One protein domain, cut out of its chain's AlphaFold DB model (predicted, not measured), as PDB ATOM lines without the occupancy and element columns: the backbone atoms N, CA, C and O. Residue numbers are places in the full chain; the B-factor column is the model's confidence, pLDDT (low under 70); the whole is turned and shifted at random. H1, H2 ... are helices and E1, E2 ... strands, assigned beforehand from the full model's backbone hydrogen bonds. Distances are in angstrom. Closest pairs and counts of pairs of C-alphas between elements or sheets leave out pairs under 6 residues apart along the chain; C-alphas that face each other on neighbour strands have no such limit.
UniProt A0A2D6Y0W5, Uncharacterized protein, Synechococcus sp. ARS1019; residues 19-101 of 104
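AT A GLANCE: This is residues 19 to 101 of the 104 residues of an uncharacterized protein of Synechococcus sp. ARS1019 (UniProt A0A2D6Y0W5). A small, twisted sheet of three strands makes one end of an elongated domain, and a cluster of three helices, H1, H3 and H4, makes the other; H4 reaches over one face of the sheet, and H1 and H3 lie beyond it. The short helix H2 grazes the sheet near E1. The printed part has 83 residues, with named elements in the order H1 H2 E1 H3 H4 E2 E3; the sheet is antiparallel, E1 E3 E2, and the class is mixed. It is compact, with a radius of gyration of the C-alphas of 12.5 A and spans of 37 by 22 by 22 A.

HOW THE PARTS SIT: H1, residues 19 to 26, touches H3, residues 56 to 67, at a steep tilt of 45 degrees; their closest C-alphas, Val 23 and Phe 61, are 6.3 A apart. H1 also touches H4, residues 69 to 79; the closest C-alphas, Val 20 and Ala 75, are 5.1 A apart. H2, residues 32 to 37, only grazes the sheet, with residues 34 to 36. E1, residues 42 to 45, is antiparallel to E3, residues 95 to 100, with N 43 and O 98 at 2.8 A. E3 and E2, residues 84 to 90, form a hairpin, with N 85 and O 99 at 2.8 A. H3 and H4 only just touch, only at the corner, with 3 pairs of C-alphas within 8 A; the closest are Gln 65 and Phe 72, 5.6 A. H4 is on the sheet, two layers, at a height over the sheet of 9.6 A, along the strands. E1, H3 H4 and E2 form a split strand-helix-strand unit, two same-way strands with E3 between them, its crossover right-handed. In all four helices each O i to N i+4 pair is within hydrogen-bond range.

IN THESE COORDINATES: H1 begins at C-alpha 19 (47.586, 5.257, 36.668). H3 is 15.7 A long, H4 15.1 A, E2 17.6 A and E3 16.3 A, which ends at C-alpha 100 (27.376, 4.154, 18.901).

THE WHOLE: The C-alphas of Thr 39 and Asp 56 are the two farthest apart, 37.7 A. The printed part has no cut and no long link; residue 36 is under 70 in pLDDT.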
ATOM      1  N   ILE A  19      47.297   4.885  38.058       93.75
ATOM      2  CA  ILE A  19      47.586   5.257  36.668       93.75
ATOM      3  C   ILE A  19      46.291   5.603  35.931       93.75
ATOM      4  O   ILE A  19      46.279   6.587  35.203       93.75
ATOM      5  N   VAL A  20      45.220   4.827  36.126       96.12
ATOM      6  CA  VAL A  20      43.912   5.103  35.510       96.12
ATOM      7  C   VAL A  20      43.395   6.477  35.938       96.12
ATOM      8  O   VAL A  20      43.091   7.292  35.071       96.12
ATOM      9  N   ASP A  21      43.379   6.754  37.243       96.75
ATOM     10  CA  ASP A  21      42.904   8.027  37.797       96.75
ATOM     11  C   ASP A  21      43.713   9.208  37.240       96.75
ATOM     12  O   ASP A  21      43.150  10.192  36.770       96.75
ATOM     13  N   HIS A  22      45.040   9.079  37.191       96.94
ATOM     14  CA  HIS A  22      45.893  10.149  36.679       96.94
ATOM     15  C   HIS A  22      45.755  10.346  35.160       96.94
ATOM     16  O   HIS A  22      45.846  11.466  34.670       96.94
ATOM     17  N   VAL A  23      45.512   9.282  34.384       97.19
ATOM     18  CA  VAL A  23      45.194   9.437  32.956       97.19
ATOM     19  C   VAL A  23      43.871  10.181  32.791       97.19
ATOM     20  O   VAL A  23      43.820  11.084  31.963       97.19
ATOM     21  N   LEU A  24      42.841   9.861  33.584       96.62
ATOM     22  CA  LEU A  24      41.550  10.561  33.557       96.62
ATOM     23  C   LEU A  24      41.690  12.052  33.899       96.62
ATOM     24  O   LEU A  24      41.086  12.881  33.225       96.62
ATOM     25  N   GLU A  25      42.509  12.398  34.893       96.94
ATOM     26  CA  GLU A  25      42.793  13.794  35.267       96.94
ATOM     27  C   GLU A  25      43.455  14.591  34.134       96.94
ATOM     28  O   GLU A  25      43.185  15.779  33.962       96.94
ATOM     29  N   LEU A  26      44.331  13.943  33.363       97.38
ATOM     30  CA  LEU A  26      45.102  14.585  32.299       97.38
ATOM     31  C   LEU A  26      44.424  14.527  30.929       97.38
ATOM     32  O   LEU A  26      44.865  15.230  30.015       97.38
ATOM     33  N   LEU A  27      43.418  13.676  30.744       96.88
ATOM     34  CA  LEU A  27      42.774  13.457  29.456       96.88
ATOM     35  C   LEU A  27      41.954  14.687  29.054       96.88
ATOM     36  O   LEU A  27      41.142  15.205  29.818       96.88
ATOM     37  N   ALA A  28      42.153  15.149  27.824       94.94
ATOM     38  CA  ALA A  28      41.309  16.187  27.259       94.94
ATOM     39  C   ALA A  28      39.905  15.642  26.972       94.94
ATOM     40  O   ALA A  28      39.783  14.511  26.491       94.94
ATOM     41  N   PRO A  29      38.847  16.442  27.206       91.12
ATOM     42  CA  PRO A  29      37.498  16.073  26.808       91.12
ATOM     43  C   PRO A  29      37.453  15.684  25.330       91.12
ATOM     44  O   PRO A  29      38.040  16.365  24.485       91.12
ATOM     45  N   PHE A  30      36.751  14.599  25.013       87.75
ATOM     46  CA  PHE A  30      36.531  14.222  23.622       87.75
ATOM     47  C   PHE A  30      35.647  15.260  22.925       87.75
ATOM     48  O   PHE A  30      34.695  15.774  23.517       87.75
ATOM     49  N   ASP A  31      35.952  15.557  21.663       81.50
ATOM     50  CA  ASP A  31      35.130  16.451  20.854       81.50
ATOM     51  C   ASP A  31      33.809  15.758  20.498       81.50
ATOM     52  O   ASP A  31      33.698  15.012  19.527       81.50
ATOM     53  N   VAL A  32      32.792  15.996  21.323       70.12
ATOM     54  CA  VAL A  32      31.463  15.403  21.166       70.12
ATOM     55  C   VAL A  32      30.816  15.825  19.842       70.12
ATOM     56  O   VAL A  32      30.034  15.054  19.296       70.12
ATOM     57  N   GLN A  33      31.150  16.993  19.276       71.50
ATOM     58  CA  GLN A  33      30.599  17.399  17.978       71.50
ATOM     59  C   GLN A  33      31.134  16.517  16.853       71.50
ATOM     60  O   GLN A  33      30.343  16.019  16.054       71.50
ATOM     61  N   GLN A  34      32.438  16.218  16.858       71.31
ATOM     62  CA  GLN A  34      33.033  15.267  15.915       71.31
ATOM     63  C   GLN A  34      32.342  13.894  15.982       71.31
ATOM     64  O   GLN A  34      32.134  13.239  14.959       71.31
ATOM     65  N   ILE A  35      31.972  13.459  17.186       70.44
ATOM     66  CA  ILE A  35      31.315  12.171  17.409       70.44
ATOM     67  C   ILE A  35      29.837  12.213  16.961       70.44
ATOM     68  O   ILE A  35      29.343  11.256  16.365       70.44
ATOM     69  N   LEU A  36      29.121  13.313  17.214       69.94
ATOM     70  CA  LEU A  36      27.701  13.466  16.871       69.94
ATOM     71  C   LEU A  36      27.450  13.677  15.373       69.94
ATOM     72  O   LEU A  36      26.415  13.248  14.864       69.94
ATOM     73  N   GLU A  37      28.367  14.346  14.675       76.12
ATOM     74  CA  GLU A  37      28.258  14.621  13.236       76.12
ATOM     75  C   GLU A  37      28.680  13.429  12.367       76.12
ATOM     76  O   GLU A  37      28.382  13.391  11.170       76.12
ATOM     77  N   SER A  38      29.345  12.431  12.957       73.44
ATOM     78  CA  SER A  38      29.723  11.214  12.250       73.44
ATOM     79  C   SER A  38      28.497  10.356  11.928       73.44
ATOM     80  O   SER A  38      27.728   9.966  12.806       73.44
ATOM     81  N   THR A  39      28.348  10.004  10.653       75.88
ATOM     82  CA  THR A  39      27.373   9.007  10.181       75.88
ATOM     83  C   THR A  39      27.958   7.597  10.111       75.88
ATOM     84  O   THR A  39      27.259   6.672   9.704       75.88
ATOM     85  N   ALA A  40      29.238   7.433  10.461       80.88
ATOM     86  CA  ALA A  40      29.905   6.141  10.464       80.88
ATOM     87  C   ALA A  40      29.528   5.328  11.711       80.88
ATOM     88  O   ALA A  40      29.422   5.878  12.807       80.88
ATOM     89  N   ASP A  41      29.390   4.012  11.536       82.44
ATOM     90  CA  ASP A  41      29.125   3.074  12.636       82.44
ATOM     91  C   ASP A  41      30.292   3.012  13.638       82.44
ATOM     92  O   ASP A  41      30.083   2.814  14.835       82.44
ATOM     93  N   GLU A  42      31.518   3.217  13.144       89.62
ATOM     94  CA  GLU A  42      32.749   3.320  13.924       89.62
ATOM     95  C   GLU A  42      33.339   4.727  13.790       89.62
ATOM     96  O   GLU A  42      33.497   5.258  12.687       89.62
ATOM     97  N   ILE A  43      33.692   5.323  14.926       91.38
ATOM     98  CA  ILE A  43      34.246   6.671  15.026       91.38
ATOM     99  C   ILE A  43      35.659   6.563  15.587       91.38
ATOM    100  O   ILE A  43      35.869   5.974  16.647       91.38
ATOM    101  N   ILE A  44      36.621   7.161  14.883       91.81
ATOM    102  CA  ILE A  44      38.026   7.191  15.296       91.81
ATOM    103  C   ILE A  44      38.328   8.537  15.954       91.81
ATOM    104  O   ILE A  44      38.227   9.593  15.328       91.81
ATOM    105  N   ILE A  45      38.744   8.481  17.214       91.94
ATOM    106  CA  ILE A  45      39.123   9.624  18.041       91.94
ATOM    107  C   ILE A  45      40.626   9.541  18.307       91.94
ATOM    108  O   ILE A  45      41.173   8.456  18.494       91.94
ATOM    109  N   LYS A  46      41.302  10.693  18.359       93.69
ATOM    110  CA  LYS A  46      42.693  10.788  18.815       93.69
ATOM    111  C   LYS A  46      42.732  11.368  20.228       93.69
ATOM    112  O   LYS A  46      42.616  12.585  20.365       93.69
ATOM    113  N   PRO A  47      42.891  10.537  21.277       94.69
ATOM    114  CA  PRO A  47      42.997  11.028  22.644       94.69
ATOM    115  C   PRO A  47      44.159  12.013  22.778       94.69
ATOM    116  O   PRO A  47      45.257  11.765  22.276       94.69
ATOM    117  N   THR A  48      43.930  13.118  23.474       95.25
ATOM    118  CA  THR A  48      44.963  14.111  23.780       95.25
ATOM    119  C   THR A  48      44.882  14.505  25.249       95.25
ATOM    120  O   THR A  48      43.998  14.047  25.968       95.25
ATOM    121  N   THR A  49      45.820  15.320  25.713       96.75
ATOM    122  CA  THR A  49      45.913  15.751  27.107       96.75
ATOM    123  C   THR A  49      45.661  17.247  27.249       96.75
ATOM    124  O   THR A  49      45.974  18.014  26.338       96.75
ATOM    125  N   ILE A  50      45.109  17.655  28.394       96.88
ATOM    126  CA  ILE A  50      45.023  19.065  28.798       96.88
ATOM    127  C   ILE A  50      46.358  19.628  29.308       96.88
ATOM    128  O   ILE A  50      46.477  20.839  29.464       96.88
ATOM    129  N   ALA A  51      47.344  18.771  29.596       96.38
ATOM    130  CA  ALA A  51      48.631  19.194  30.136       96.38
ATOM    131  C   ALA A  51      49.446  19.993  29.109       96.38
ATOM    132  O   ALA A  51      49.470  19.664  27.917       96.38
ATOM    133  N   GLU A  52      50.169  21.008  29.586       95.62
ATOM    134  CA  GLU A  52      51.004  21.838  28.726       95.62
ATOM    135  C   GLU A  52      52.164  21.036  28.121       95.62
ATOM    136  O   GLU A  52      52.831  20.224  28.770       95.62
ATOM    137  N   VAL A  53      52.419  21.268  26.833       95.00
ATOM    138  CA  VAL A  53      53.429  20.521  26.081       95.00
ATOM    139  C   VAL A  53      54.814  20.719  26.695       95.00
ATOM    140  O   VAL A  53      55.312  21.834  26.809       95.00
ATOM    141  N   GLY A  54      55.478  19.606  27.012       91.56
ATOM    142  CA  GLY A  54      56.835  19.596  27.561       91.56
ATOM    143  C   GLY A  54      56.903  19.574  29.088       91.56
ATOM    144  O   GLY A  54      57.981  19.284  29.628       91.56
ATOM    145  N   GLU A  55      55.779  19.776  29.774       95.50
ATOM    146  CA  GLU A  55      55.683  19.595  31.218       95.50
ATOM    147  C   GLU A  55      55.729  18.118  31.621       95.50
ATOM    148  O   GLU A  55      55.609  17.197  30.804       95.50
ATOM    149  N   ASP A  56      55.944  17.881  32.912       96.06
ATOM    150  CA  ASP A  56      56.085  16.530  33.445       96.06
ATOM    151  C   ASP A  56      54.812  15.706  33.270       96.06
ATOM    152  O   ASP A  56      54.904  14.522  32.946       96.06
ATOM    153  N   ASP A  57      53.638  16.311  33.420       96.88
ATOM    154  CA  ASP A  57      52.371  15.598  33.270       96.88
ATOM    155  C   ASP A  57      52.066  15.274  31.808       96.88
ATOM    156  O   ASP A  57      51.677  14.145  31.508       96.88
ATOM    157  N   TRP A  58      52.411  16.165  30.873       97.38
ATOM    158  CA  TRP A  58      52.386  15.848  29.444       97.38
ATOM    159  C   TRP A  58      53.292  14.652  29.120       97.38
ATOM    160  O   TRP A  58      52.875  13.705  28.449       97.38
ATOM    161  N   LYS A  59      54.521  14.620  29.656       96.88
ATOM    162  CA  LYS A  59      55.436  13.474  29.469       96.88
ATOM    163  C   LYS A  59      54.886  12.197  30.099       96.88
ATOM    164  O   LYS A  59      55.028  11.119  29.517       96.88
ATOM    165  N   LYS A  60      54.293  12.285  31.293       96.62
ATOM    166  CA  LYS A  60      53.699  11.136  31.989       96.62
ATOM    167  C   LYS A  60      52.511  10.578  31.215       96.62
ATOM    168  O   LYS A  60      52.457   9.364  31.062       96.62
ATOM    169  N   PHE A  61      51.633  11.427  30.684       97.38
ATOM    170  CA  PHE A  61      50.493  11.011  29.871       97.38
ATOM    171  C   PHE A  61      50.937  10.128  28.698       97.38
ATOM    172  O   PHE A  61      50.513   8.975  28.586       97.38
ATOM    173  N   TRP A  62      51.892  10.605  27.893       96.69
ATOM    174  CA  TRP A  62      52.425   9.830  26.765       96.69
ATOM    175  C   TRP A  62      53.207   8.590  27.204       96.69
ATOM    176  O   TRP A  62      53.171   7.549  26.549       96.69
ATOM    177  N   ARG A  63      53.868   8.646  28.361       96.06
ATOM    178  CA  ARG A  63      54.507   7.467  28.951       96.06
ATOM    179  C   ARG A  63      53.481   6.410  29.368       96.06
ATOM    180  O   ARG A  63      53.758   5.224  29.189       96.06
ATOM    181  N   TYR A  64      52.333   6.794  29.924       96.00
ATOM    182  CA  TYR A  64      51.260   5.855  30.265       96.00
ATOM    183  C   TYR A  64      50.679   5.211  29.017       96.00
ATOM    184  O   TYR A  64      50.571   3.989  28.965       96.00
ATOM    185  N   GLN A  65      50.437   6.011  27.986       95.94
ATOM    186  CA  GLN A  65      49.984   5.538  26.685       95.94
ATOM    187  C   GLN A  65      50.897   4.429  26.114       95.94
ATOM    188  O   GLN A  65      50.411   3.376  25.691       95.94
ATOM    189  N   SER A  66      52.221   4.616  26.185       93.81
ATOM    190  CA  SER A  66      53.204   3.689  25.601       93.81
ATOM    191  C   SER A  66      53.615   2.512  26.500       93.81
ATOM    192  O   SER A  66      53.929   1.439  25.990       93.81
ATOM    193  N   HIS A  67      53.663   2.680  27.828       93.44
ATOM    194  CA  HIS A  67      54.190   1.657  28.756       93.44
ATOM    195  C   HIS A  67      53.136   1.012  29.659       93.44
ATOM    196  O   HIS A  67      53.398  -0.037  30.247       93.44
ATOM    197  N   PHE A  68      51.972   1.640  29.787       94.38
ATOM    198  CA  PHE A  68      50.867   1.217  30.646       94.38
ATOM    199  C   PHE A  68      49.571   1.200  29.832       94.38
ATOM    200  O   PHE A  68      48.540   1.726  30.239       94.38
ATOM    201  N   THR A  69      49.647   0.620  28.631       93.50
ATOM    202  CA  THR A  69      48.577   0.668  27.630       93.50
ATOM    203  C   THR A  69      47.265   0.078  28.145       93.50
ATOM    204  O   THR A  69      46.208   0.575  27.790       93.50
ATOM    205  N   LEU A  70      47.300  -0.943  29.009       94.12
ATOM    206  CA  LEU A  70      46.080  -1.525  29.581       94.12
ATOM    207  C   LEU A  70      45.368  -0.548  30.523       94.12
ATOM    208  O   LEU A  70      44.152  -0.400  30.448       94.12
ATOM    209  N   GLU A  71      46.109   0.114  31.409       95.44
ATOM    210  CA  GLU A  71      45.585   1.158  32.289       95.44
ATOM    211  C   GLU A  71      45.104   2.364  31.479       95.44
ATOM    212  O   GLU A  71      44.037   2.903  31.757       95.44
ATOM    213  N   PHE A  72      45.839   2.732  30.430       96.19
ATOM    214  CA  PHE A  72      45.438   3.793  29.514       96.19
ATOM    215  C   PHE A  72      44.112   3.461  28.813       96.19
ATOM    216  O   PHE A  72      43.193   4.270  28.853       96.19
ATOM    217  N   CYS A  73      43.951   2.249  28.265       96.12
ATOM    218  CA  CYS A  73      42.687   1.804  27.666       96.12
ATOM    219  C   CYS A  73      41.525   1.841  28.662       96.12
ATOM    220  O   CYS A  73      40.436   2.260  28.293       96.12
ATOM    221  N   LYS A  74      41.746   1.442  29.922       95.94
ATOM    222  CA  LYS A  74      40.708   1.506  30.964       95.94
ATOM    223  C   LYS A  74      40.284   2.933  31.290       95.94
ATOM    224  O   LYS A  74      39.119   3.153  31.597       95.94
ATOM    225  N   ALA A  75      41.221   3.877  31.271       96.56
ATOM    226  CA  ALA A  75      40.899   5.288  31.439       96.56
ATOM    227  C   ALA A  75      40.098   5.810  30.239       96.56
ATOM    228  O   ALA A  75      39.078   6.458  30.439       96.56
ATOM    229  N   LEU A  76      40.497   5.455  29.010       95.75
ATOM    230  CA  LEU A  76      39.739   5.808  27.804       95.75
ATOM    231  C   LEU A  76      38.318   5.236  27.835       95.75
ATOM    232  O   LEU A  76      37.374   5.960  27.560       95.75
ATOM    233  N   GLU A  77      38.152   3.963  28.194       94.69
ATOM    234  CA  GLU A  77      36.839   3.317  28.319       94.69
ATOM    235  C   GLU A  77      35.927   4.057  29.311       94.69
ATOM    236  O   GLU A  77      34.749   4.249  29.034       94.69
ATOM    237  N   GLN A  78      36.480   4.535  30.432       94.38
ATOM    238  CA  GLN A  78      35.736   5.294  31.445       94.38
ATOM    239  C   GLN A  78      35.407   6.733  31.039       94.38
ATOM    240  O   GLN A  78      34.489   7.322  31.603       94.38
ATOM    241  N   SER A  79      36.153   7.314  30.101       93.44
ATOM    242  CA  SER A  79      35.942   8.691  29.650       93.44
ATOM    243  C   SER A  79      35.041   8.798  28.421       93.44
ATOM    244  O   SER A  79      34.775   9.913  27.964       93.44
ATOM    245  N   ILE A  80      34.616   7.673  27.836       91.31
ATOM    246  CA  ILE A  80      33.721   7.669  26.676       91.31
ATOM    247  C   ILE A  80      32.358   8.258  27.081       91.31
ATOM    248  O   ILE A  80      31.826   7.890  28.130       91.31
ATOM    249  N   PRO A  81      31.780   9.178  26.283       88.44
ATOM    250  CA  PRO A  81      30.473   9.750  26.577       88.44
ATOM    251  C   PRO A  81      29.365   8.694  26.517       88.44
ATOM    252  O   PRO A  81      29.453   7.730  25.761       88.44
ATOM    253  N   GLU A  82      28.279   8.922  27.256       87.44
ATOM    254  CA  GLU A  82      27.097   8.059  27.200       87.44
ATOM    255  C   GLU A  82      26.562   7.902  25.765       87.44
ATOM    256  O   GLU A  82      26.550   8.853  24.977       87.44
ATOM    257  N   GLY A  83      26.085   6.698  25.434       87.31
ATOM    258  CA  GLY A  83      25.595   6.362  24.096       87.31
ATOM    259  C   GLY A  83      26.686   5.913  23.123       87.31
ATOM    260  O   GLY A  83      26.397   5.747  21.934       87.31
ATOM    261  N   TYR A  84      27.912   5.713  23.609       89.31
ATOM    262  CA  TYR A  84      29.029   5.152  22.863       89.31
ATOM    263  C   TYR A  84      29.745   4.082  23.688       89.31
ATOM    264  O   TYR A  84      29.887   4.199  24.903       89.31
ATOM    265  N   THR A  85      30.274   3.073  23.001       91.81
ATOM    266  CA  THR A  85      31.024   1.968  23.601       91.81
ATOM    267  C   THR A  85      32.438   1.898  23.033       91.81
ATOM    268  O   THR A  85      32.669   2.114  21.839       91.81
ATOM    269  N   PHE A  86      33.397   1.553  23.895       93.69
ATOM    270  CA  PHE A  86      34.774   1.249  23.510       93.69
ATOM    271  C   PHE A  86      34.814   0.038  22.567       93.69
ATOM    272  O   PHE A  86      34.398  -1.056  22.949       93.69
ATOM    273  N   LEU A  87      35.365   0.202  21.362       94.12
ATOM    274  CA  LEU A  87      35.585  -0.912  20.437       94.12
ATOM    275  C   LEU A  87      37.028  -1.415  20.513       94.12
ATOM    276  O   LEU A  87      37.273  -2.596  20.764       94.12
ATOM    277  N   SER A  88      37.997  -0.532  20.265       95.12
ATOM    278  CA  SER A  88      39.417  -0.885  20.288       95.12
ATOM    279  C   SER A  88      40.317   0.341  20.433       95.12
ATOM    280  O   SER A  88      39.881   1.474  20.238       95.12
ATOM    281  N   TYR A  89      41.593   0.116  20.759       96.38
ATOM    282  CA  TYR A  89      42.600   1.172  20.802       96.38
ATOM    283  C   TYR A  89      43.915   0.721  20.161       96.38
ATOM    284  O   TYR A  89      44.502  -0.292  20.556       96.38
ATOM    285  N   ASN A  90      44.407   1.501  19.197       96.00
ATOM    286  CA  ASN A  90      45.721   1.332  18.589       96.00
ATOM    287  C   ASN A  90      46.719   2.331  19.189       96.00
ATOM    288  O   ASN A  90      46.761   3.504  18.822       96.00
ATOM    289  N   HIS A  91      47.578   1.841  20.081       92.31
ATOM    290  CA  HIS A  91      48.587   2.656  20.760       92.31
ATOM    291  C   HIS A  91      49.749   3.104  19.851       92.31
ATOM    292  O   HIS A  91      50.476   4.026  20.208       92.31
ATOM    293  N   LEU A  92      49.953   2.499  18.679       93.69
ATOM    294  CA  LEU A  92      51.014   2.944  17.765       93.69
ATOM    295  C   LEU A  92      50.604   4.205  16.999       93.69
ATOM    296  O   LEU A  92      51.446   5.053  16.715       93.69
ATOM    297  N   THR A  93      49.317   4.333  16.677       95.19
ATOM    298  CA  THR A  93      48.759   5.475  15.931       95.19
ATOM    299  C   THR A  93      47.927   6.426  16.797       95.19
ATOM    300  O   THR A  93      47.515   7.489  16.322       95.19
ATOM    301  N   ASN A  94      47.742   6.075  18.076       95.62
ATOM    302  CA  ASN A  94      46.894   6.762  19.048       95.62
ATOM    303  C   ASN A  94      45.444   6.904  18.559       95.62
ATOM    304  O   ASN A  94      44.851   7.976  18.656       95.62
ATOM    305  N   ASP A  95      44.903   5.819  18.007       95.50
ATOM    306  CA  ASP A  95      43.538   5.771  17.486       95.50
ATOM    307  C   ASP A  95      42.640   5.006  18.458       95.50
ATOM    308  O   ASP A  95      42.857   3.820  18.712       95.50
ATOM    309  N   LEU A  96      41.650   5.699  19.013       95.38
ATOM    310  CA  LEU A  96      40.562   5.131  19.800       95.38
ATOM    311  C   LEU A  96      39.349   4.949  18.892       95.38
ATOM    312  O   LEU A  96      38.786   5.933  18.417       95.38
ATOM    313  N   SER A  97      38.940   3.704  18.689       94.25
ATOM    314  CA  SER A  97      37.711   3.369  17.981       94.25
ATOM    315  C   SER A  97      36.568   3.218  18.973       94.25
ATOM    316  O   SER A  97      36.654   2.421  19.914       94.25
ATOM    317  N   VAL A  98      35.479   3.939  18.727       93.25
ATOM    318  CA  VAL A  98      34.221   3.810  19.469       93.25
ATOM    319  C   VAL A  98      33.071   3.548  18.511       93.25
ATOM    320  O   VAL A  98      33.114   3.951  17.349       93.25
ATOM    321  N   VAL A  99      32.038   2.877  19.000       91.88
ATOM    322  CA  VAL A  99      30.798   2.630  18.255       91.88
ATOM    323  C   VAL A  99      29.633   3.242  19.004       91.88
ATOM    324  O   VAL A  99      29.666   3.341  20.230       91.88
ATOM    325  N   ARG A 100      28.602   3.664  18.275       88.38
ATOM    326  CA  ARG A 100      27.376   4.154  18.901       88.38
ATOM    327  C   ARG A 100      26.618   2.988  19.530       88.38
ATOM    328  O   ARG A 100      26.475   1.931  18.912       88.38
ATOM    329  N   ASP A 101      26.096   3.199  20.730       83.56
ATOM    330  CA  ASP A 101      25.207   2.243  21.374       83.56
ATOM    331  C   ASP A 101      23.910   2.187  20.572       83.56
ATOM    332  O   ASP A 101      23.049   3.068  20.644       83.56
TER     333      ASP A 101